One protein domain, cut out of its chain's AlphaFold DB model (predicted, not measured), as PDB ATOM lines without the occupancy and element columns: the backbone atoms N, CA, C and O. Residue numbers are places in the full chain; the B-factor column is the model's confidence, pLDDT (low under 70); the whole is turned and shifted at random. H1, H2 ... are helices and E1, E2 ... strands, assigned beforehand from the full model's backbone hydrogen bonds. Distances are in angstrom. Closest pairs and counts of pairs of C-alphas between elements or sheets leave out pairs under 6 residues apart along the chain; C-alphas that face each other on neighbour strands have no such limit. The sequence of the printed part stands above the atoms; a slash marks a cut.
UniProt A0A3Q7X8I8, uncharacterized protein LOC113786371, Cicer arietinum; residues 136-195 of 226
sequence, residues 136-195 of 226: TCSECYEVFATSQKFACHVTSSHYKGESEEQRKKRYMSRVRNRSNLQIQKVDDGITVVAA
ATOM      1  N   THR A 136     -12.669  27.059  49.202       94.50
ATOM      2  CA  THR A 136     -11.886  27.232  50.428       94.50
ATOM      3  C   THR A 136     -10.603  27.997  50.157       94.50
ATOM      4  O   THR A 136      -9.851  27.672  49.238       94.50
ATOM      5  N   CYS A 137     -10.332  29.019  50.965       96.38
ATOM      6  CA  CYS A 137      -9.017  29.647  50.987       96.38
ATOM      7  C   CYS A 137      -8.072  28.821  51.865       96.38
ATOM      8  O   CYS A 137      -8.368  28.604  53.032       96.38
ATOM      9  N   SER A 138      -6.933  28.377  51.336       94.12
ATOM     10  CA  SER A 138      -5.946  27.601  52.103       94.12
ATOM     11  C   SER A 138      -5.159  28.437  53.114       94.12
ATOM     12  O   SER A 138      -4.597  27.885  54.049       94.12
ATOM     13  N   GLU A 139      -5.093  29.754  52.920       94.81
ATOM     14  CA  GLU A 139      -4.378  30.663  53.822       94.81
ATOM     15  C   GLU A 139      -5.264  31.109  54.993       94.81
ATOM     16  O   GLU A 139      -4.804  31.163  56.131       94.81
ATOM     17  N   CYS A 140      -6.542  31.403  54.728       96.25
ATOM     18  CA  CYS A 140      -7.493  31.862  55.748       96.25
ATOM     19  C   CYS A 140      -8.393  30.752  56.309       96.25
ATOM     20  O   CYS A 140      -9.080  30.982  57.296       96.25
ATOM     21  N   TYR A 141      -8.447  29.582  55.664       95.44
ATOM     22  CA  TYR A 141      -9.385  28.482  55.951       95.44
ATOM     23  C   TYR A 141     -10.873  28.873  55.887       95.44
ATOM     24  O   TYR A 141     -11.747  28.129  56.329       95.44
ATOM     25  N   GLU A 142     -11.182  30.023  55.284       96.50
ATOM     26  CA  GLU A 142     -12.549  30.486  55.066       96.50
ATOM     27  C   GLU A 142     -13.191  29.788  53.864       96.50
ATOM     28  O   GLU A 142     -12.561  29.566  52.822       96.50
ATOM     29  N   VAL A 143     -14.480  29.477  54.009       95.19
ATOM     30  CA  VAL A 143     -15.299  28.808  52.999       95.19
ATOM     31  C   VAL A 143     -16.235  29.816  52.327       95.19
ATOM     32  O   VAL A 143     -17.053  30.463  52.980       95.19
ATOM     33  N   PHE A 144     -16.189  29.903  51.000       92.62
ATOM     34  CA  PHE A 144     -16.994  30.820  50.199       92.62
ATOM     35  C   PHE A 144     -18.029  30.073  49.356       92.62
ATOM     36  O   PHE A 144     -17.719  29.166  48.584       92.62
ATOM     37  N   ALA A 145     -19.280  30.535  49.434       87.31
ATOM     38  CA  ALA A 145     -20.399  29.968  48.677       87.31
ATOM     39  C   ALA A 145     -20.339  30.250  47.163       87.31
ATOM     40  O   ALA A 145     -21.025  29.595  46.384       87.31
ATOM     41  N   THR A 146     -19.563  31.251  46.731       86.75
ATOM     42  CA  THR A 146     -19.454  31.637  45.314       86.75
ATOM     43  C   THR A 146     -18.008  31.932  44.945       86.75
ATOM     44  O   THR A 146     -17.260  32.499  45.748       86.75
ATOM     45  N   SER A 147     -17.646  31.633  43.699       88.38
ATOM     46  CA  SER A 147     -16.327  31.944  43.141       88.38
ATOM     47  C   SER A 147     -16.022  33.439  43.156       88.38
ATOM     48  O   SER A 147     -14.879  33.832  43.352       88.38
ATOM     49  N   GLN A 148     -17.038  34.289  42.983       89.88
ATOM     50  CA  GLN A 148     -16.859  35.738  42.971       89.88
ATOM     51  C   GLN A 148     -16.468  36.277  44.351       89.88
ATOM     52  O   GLN A 148     -15.557  37.097  44.441       89.88
ATOM     53  N   LYS A 149     -17.110  35.795  45.426       93.12
ATOM     54  CA  LYS A 149     -16.715  36.151  46.799       93.12
ATOM     55  C   LYS A 149     -15.301  35.667  47.111       93.12
ATOM     56  O   LYS A 149     -14.521  36.440  47.653       93.12
ATOM     57  N   PHE A 150     -14.965  34.443  46.705       94.06
ATOM     58  CA  PHE A 150     -13.612  33.908  46.843       94.06
ATOM     59  C   PHE A 150     -12.577  34.764  46.095       94.06
ATOM     60  O   PHE A 150     -11.585  35.182  46.677       94.06
ATOM     61  N   ALA A 151     -12.828  35.102  44.827       92.75
ATOM     62  CA  ALA A 151     -11.927  35.942  44.040       92.75
ATOM     63  C   ALA A 151     -11.744  37.332  44.668       92.75
ATOM     64  O   ALA A 151     -10.616  37.817  44.750       92.75
ATOM     65  N   CYS A 152     -12.836  37.940  45.146       94.56
ATOM     66  CA  CYS A 152     -12.793  39.211  45.863       94.56
ATOM     67  C   CYS A 152     -11.914  39.104  47.115       94.56
ATOM     68  O   CYS A 152     -10.956  39.866  47.232       94.56
ATOM     69  N   HIS A 153     -12.165  38.099  47.965       95.94
ATOM     70  CA  HIS A 153     -11.364  37.811  49.156       95.94
ATOM     71  C   HIS A 153      -9.879  37.674  48.815       95.94
ATOM     72  O   HIS A 153      -9.046  38.345  49.417       95.94
ATOM     73  N   VAL A 154      -9.536  36.890  47.792       94.12
ATOM     74  CA  VAL A 154      -8.135  36.699  47.412       94.12
ATOM     75  C   VAL A 154      -7.482  38.017  46.992       94.12
ATOM     76  O   VAL A 154      -6.368  38.329  47.412       94.12
ATOM     77  N   THR A 155      -8.185  38.841  46.214       91.50
ATOM     78  CA  THR A 155      -7.658  40.148  45.799       91.50
ATOM     79  C   THR A 155      -7.554  41.161  46.937       91.50
ATOM     80  O   THR A 155      -6.601  41.937  46.957       91.50
ATOM     81  N   SER A 156      -8.500  41.163  47.878       93.94
ATOM     82  CA  SER A 156      -8.562  42.147  48.962       93.94
ATOM     83  C   SER A 156      -7.726  41.777  50.180       93.94
ATOM     84  O   SER A 156      -7.295  42.672  50.902       93.94
ATOM     85  N   SER A 157      -7.534  40.484  50.434       95.62
ATOM     86  CA  SER A 157      -6.885  39.978  51.644       95.62
ATOM     87  C   SER A 157      -5.444  39.559  51.366       95.62
ATOM     88  O   SER A 157      -4.541  40.039  52.043       95.62
ATOM     89  N   HIS A 158      -5.201  38.757  50.322       93.94
ATOM     90  CA  HIS A 158      -3.856  38.237  50.029       93.94
ATOM     91  C   HIS A 158      -3.030  39.175  49.150       93.94
ATOM     92  O   HIS A 158      -1.818  39.274  49.313       93.94
ATOM     93  N   TYR A 159      -3.674  39.910  48.236       89.62
ATOM     94  CA  TYR A 159      -2.958  40.734  47.252       89.62
ATOM     95  C   TYR A 159      -2.977  42.241  47.516       89.62
ATOM     96  O   TYR A 159      -2.476  43.018  46.701       89.62
ATOM     97  N   LYS A 160      -3.520  42.683  48.655       89.81
ATOM     98  CA  LYS A 160      -3.621  44.113  48.982       89.81
ATOM     99  C   LYS A 160      -2.267  44.760  49.273       89.81
ATOM    100  O   LYS A 160      -2.081  45.927  48.946       89.81
ATOM    101  N   GLY A 161      -1.336  44.002  49.854       88.81
ATOM    102  CA  GLY A 161       0.020  44.452  50.181       88.81
ATOM    103  C   GLY A 161       1.098  44.031  49.178       88.81
ATOM    104  O   GLY A 161       2.274  44.212  49.472       88.81
ATOM    105  N   GLU A 162       0.732  43.448  48.029       91.38
ATOM    106  CA  GLU A 162       1.722  43.008  47.034       91.38
ATOM    107  C   GLU A 162       2.543  44.192  46.511       91.38
ATOM    108  O   GLU A 162       1.984  45.206  46.070       91.38
ATOM    109  N   SER A 163       3.867  44.019  46.474       94.19
ATOM    110  CA  SER A 163       4.753  44.959  45.790       94.19
ATOM    111  C   SER A 163       4.521  44.927  44.275       94.19
ATOM    112  O   SER A 163       4.003  43.955  43.712       94.19
ATOM    113  N   GLU A 164       4.928  45.988  43.577       92.62
ATOM    114  CA  GLU A 164       4.810  46.052  42.118       92.62
ATOM    115  C   GLU A 164       5.591  44.921  41.427       92.62
ATOM    116  O   GLU A 164       5.113  44.329  40.459       92.62
ATOM    117  N   GLU A 165       6.742  44.540  41.981       93.62
ATOM    118  CA  GLU A 165       7.551  43.419  41.499       93.62
ATOM    119  C   GLU A 165       6.825  42.076  41.647       93.62
ATOM    120  O   GLU A 165       6.784  41.284  40.699       93.62
ATOM    121  N   GLN A 166       6.191  41.829  42.797       92.56
ATOM    122  CA  GLN A 166       5.388  40.623  43.030       92.56
ATOM    123  C   GLN A 166       4.183  40.573  42.087       92.56
ATOM    124  O   GLN A 166       3.925  39.542  41.454       92.56
ATOM    125  N   ARG A 167       3.495  41.708  41.909       91.75
ATOM    126  CA  ARG A 167       2.383  41.839  40.962       91.75
ATOM    127  C   ARG A 167       2.835  41.558  39.529       91.75
ATOM    128  O   ARG A 167       2.171  40.796  38.819       91.75
ATOM    129  N   LYS A 168       3.976  42.111  39.108       92.75
ATOM    130  CA  LYS A 168       4.579  41.870  37.788       92.75
ATOM    131  C   LYS A 168       4.957  40.401  37.614       92.75
ATOM    132  O   LYS A 168       4.648  39.823  36.574       92.75
ATOM    133  N   LYS A 169       5.542  39.765  38.632       92.81
ATOM    134  CA  LYS A 169       5.877  38.332  38.623       92.81
ATOM    135  C   LYS A 169       4.630  37.459  38.451       92.81
ATOM    136  O   LYS A 169       4.616  36.582  37.587       92.81
ATOM    137  N   ARG A 170       3.558  37.741  39.200       89.38
ATOM    138  CA  ARG A 170       2.257  37.054  39.081       89.38
ATOM    139  C   ARG A 170       1.600  37.269  37.717       89.38
ATOM    140  O   ARG A 170       0.975  36.360  37.178       89.38
ATOM    141  N   TYR A 171       1.725  38.461  37.143       88.69
ATOM    142  CA  TYR A 171       1.238  38.731  35.793       88.69
ATOM    143  C   TYR A 171       2.037  37.942  34.745       88.69
ATOM    144  O   TYR A 171       1.454  37.252  33.910       88.69
ATOM    145  N   MET A 172       3.367  37.968  34.835       87.12
ATOM    146  CA  MET A 172       4.251  37.246  33.919       87.12
ATOM    147  C   MET A 172       4.059  35.731  33.981       87.12
ATOM    148  O   MET A 172       4.072  35.101  32.928       87.12
ATOM    149  N   SER A 173       3.808  35.133  35.152       84.94
ATOM    150  CA  SER A 173       3.507  33.695  35.233       84.94
ATOM    151  C   SER A 173       2.204  33.333  34.511       84.94
ATOM    152  O   SER A 173       2.152  32.341  33.789       84.94
ATOM    153  N   ARG A 174       1.168  34.177  34.609       84.00
ATOM    154  CA  ARG A 174      -0.097  33.980  33.878       84.00
ATOM    155  C   ARG A 174       0.069  34.100  32.369       84.00
ATOM    156  O   ARG A 174      -0.622  33.394  31.641       84.00
ATOM    157  N   VAL A 175       0.931  35.003  31.906       81.56
ATOM    158  CA  VAL A 175       1.180  35.214  30.473       81.56
ATOM    159  C   VAL A 175       2.075  34.111  29.910       81.56
ATOM    160  O   VAL A 175       1.739  33.544  28.878       81.56
ATOM    161  N   ARG A 176       3.161  33.746  30.605       77.81
ATOM    162  CA  ARG A 176       4.091  32.688  30.168       77.81
ATOM    163  C   ARG A 176       3.432  31.316  30.087       77.81
ATOM    164  O   ARG A 176       3.734  30.557  29.177       77.81
ATOM    165  N   ASN A 177       2.480  31.028  30.973       71.44
ATOM    166  CA  ASN A 177       1.724  29.774  30.928       71.44
ATOM    167  C   ASN A 177       0.728  29.706  29.757       71.44
ATOM    168  O   ASN A 177       0.085  28.679  29.557       71.44
ATOM    169  N   ARG A 178       0.590  30.774  28.962       75.81
ATOM    170  CA  ARG A 178      -0.127  30.746  27.685       75.81
ATOM    171  C   ARG A 178       0.865  30.445  26.562       75.81
ATOM    172  O   ARG A 178       1.047  31.258  25.663       75.81
ATOM    173  N   SER A 179       1.476  29.260  26.612       66.25
ATOM    174  CA  SER A 179       2.412  28.750  25.592       66.25
ATOM    175  C   SER A 179       1.835  28.756  24.172       66.25
ATOM    176  O   SER A 179       2.577  28.735  23.198       66.25
ATOM    177  N   ASN A 180       0.507  28.811  24.055       67.81
ATOM    178  CA  ASN A 180      -0.210  28.729  22.788       67.81
ATOM    179  C   ASN A 180      -0.567  30.106  22.206       67.81
ATOM    180  O   ASN A 180      -1.351  30.178  21.267       67.81
ATOM    181  N   LEU A 181      -0.064  31.214  22.757       67.75
ATOM    182  CA  LEU A 181      -0.251  32.537  22.159       67.75
ATOM    183  C   LEU A 181       1.058  32.972  21.508       67.75
ATOM    184  O   LEU A 181       1.971  33.436  22.189       67.75
ATOM    185  N   GLN A 182       1.146  32.817  20.188       68.62
ATOM    186  CA  GLN A 182       2.257  33.354  19.414       68.62
ATOM    187  C   GLN A 182       1.885  34.765  18.959       68.62
ATOM    188  O   GLN A 182       0.882  34.989  18.281       68.62
ATOM    189  N   ILE A 183       2.686  35.741  19.377       71.69
ATOM    190  CA  ILE A 183       2.573  37.107  18.876       71.69
ATOM    191  C   ILE A 183       3.407  37.162  17.600       71.69
ATOM    192  O   ILE A 183       4.637  37.173  17.669       71.69
ATOM    193  N   GLN A 184       2.748  37.163  16.445       76.69
ATOM    194  CA  GLN A 184       3.411  37.278  15.153       76.69
ATOM    195  C   GLN A 184       3.363  38.748  14.725       76.69
ATOM    196  O   GLN A 184       2.293  39.357  14.652       76.69
ATOM    197  N   LYS A 185       4.534  39.352  14.498       72.75
ATOM    198  CA  LYS A 185       4.608  40.639  13.801       72.75
ATOM    199  C   LYS A 185       4.395  40.358  12.321       72.75
ATOM    200  O   LYS A 185       5.208  39.665  11.720       72.75
ATOM    201  N   VAL A 186       3.305  40.877  11.780       83.00
ATOM    202  CA  VAL A 186       3.098  41.003  10.337       83.00
ATOM    203  C   VAL A 186       3.497  42.435   9.980       83.00
ATOM    204  O   VAL A 186       3.385  43.322  10.828       83.00
ATOM    205  N   ASP A 187       4.014  42.663   8.776       82.62
ATOM    206  CA  ASP A 187       4.718  43.900   8.402       82.62
ATOM    207  C   ASP A 187       3.920  45.206   8.641       82.62
ATOM    208  O   ASP A 187       4.526  46.257   8.834       82.62
ATOM    209  N   ASP A 188       2.590  45.124   8.789       81.62
ATOM    210  CA  ASP A 188       1.692  46.258   9.063       81.62
ATOM    211  C   ASP A 188       0.985  46.222  10.442       81.62
ATOM    212  O   ASP A 188       0.112  47.050  10.726       81.62
ATOM    213  N   GLY A 189       1.319  45.280  11.337       77.44
ATOM    214  CA  GLY A 189       0.665  45.190  12.649       77.44
ATOM    215  C   GLY A 189       1.059  44.002  13.535       77.44
ATOM    216  O   GLY A 189       1.662  43.017  13.114       77.44
ATOM    217  N   ILE A 190       0.704  44.092  14.820       72.31
ATOM    218  CA  ILE A 190       0.876  42.989  15.776       72.31
ATOM    219  C   ILE A 190      -0.378  42.113  15.733       72.31
ATOM    220  O   ILE A 190      -1.452  42.553  16.149       72.31
ATOM    221  N   THR A 191      -0.242  40.865  15.286       74.38
ATOM    222  CA  THR A 191      -1.331  39.882  15.289       74.38
ATOM    223  C   THR A 191      -1.059  38.824  16.358       74.38
ATOM    224  O   THR A 191       0.008  38.214  16.404       74.38
ATOM    225  N   VAL A 192      -2.021  38.603  17.257       65.94
ATOM    226  CA  VAL A 192      -1.957  37.513  18.242       65.94
ATOM    227  C   VAL A 192      -2.635  36.297  17.624       65.94
ATOM    228  O   VAL A 192      -3.861  36.254  17.532       65.94
ATOM    229  N   VAL A 193      -1.843  35.321  17.186       67.38
ATOM    230  CA  VAL A 193      -2.349  34.067  16.625       67.38
ATOM    231  C   VAL A 193      -2.320  33.019  17.734       67.38
ATOM    232  O   VAL A 193      -1.290  32.786  18.372       67.38
ATOM    233  N   ALA A 194      -3.466  32.396  18.005       64.94
ATOM    234  CA  ALA A 194      -3.486  31.211  18.848       64.94
ATOM    235  C   ALA A 194      -2.760  30.095  18.086       64.94
ATOM    236  O   ALA A 194      -3.247  29.630  17.057       64.94
ATOM    237  N   ALA A 195      -1.587  29.691  18.567       61.88
ATOM    238  CA  ALA A 195      -0.905  28.514  18.069       61.88
ATOM    239  C   ALA A 195      -1.794  27.314  18.397       61.88
ATOM    240  O   ALA A 195      -1.927  26.916  19.557       61.88
TER     241      ALA A 195
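Overview. This is residues 136 to 195 of the 226 residues of the protein "uncharacterized protein LOC113786371" of Cicer arietinum (UniProt A0A3Q7X8I8). Starting at residue 136, you meet a string of separate parts with no shared core: a small loop beside helix H1, then helix H2, then a two-stranded hairpin of E1 and E2 at the far end. The 60 printed residues hold H1, H2, E1 and E2 in that order, a mixed class with an antiparallel sheet. The whole is extended, with a radius of gyration of the C-alphas of 17.0 A and spans of 51 by 26 by 16 A.

Arrangement. H1, residues 147 to 158, and H2, residues 164 to 176, are apart. In both, every O i to N i+4 pair is within hydrogen-bond range. Further on, E1, residues 181 to 186, and E2, residues 189 to 194, form an antiparallel hairpin at 150 degrees; look at N 184 and O 191, 2.9 A apart. H1 is apart from both strands.

Along the chain. Find C-alpha 147 at (-16.327, 31.944, 43.141); H1 runs 15.6 A from there. H2 spans 17.9 A, E1 14.9 A and E2 15.8 A, ending at C-alpha 194, (-3.486, 31.211, 18.848).

Size, cuts and confidence. The farthest C-alphas, Tyr 141 and Asp 187, are 51.9 A apart. The printed part has no cut, and the three links are tight. Residues 171 to 177 stand free; pLDDT is under 70 at residues 179 to 182 and 192 to 195.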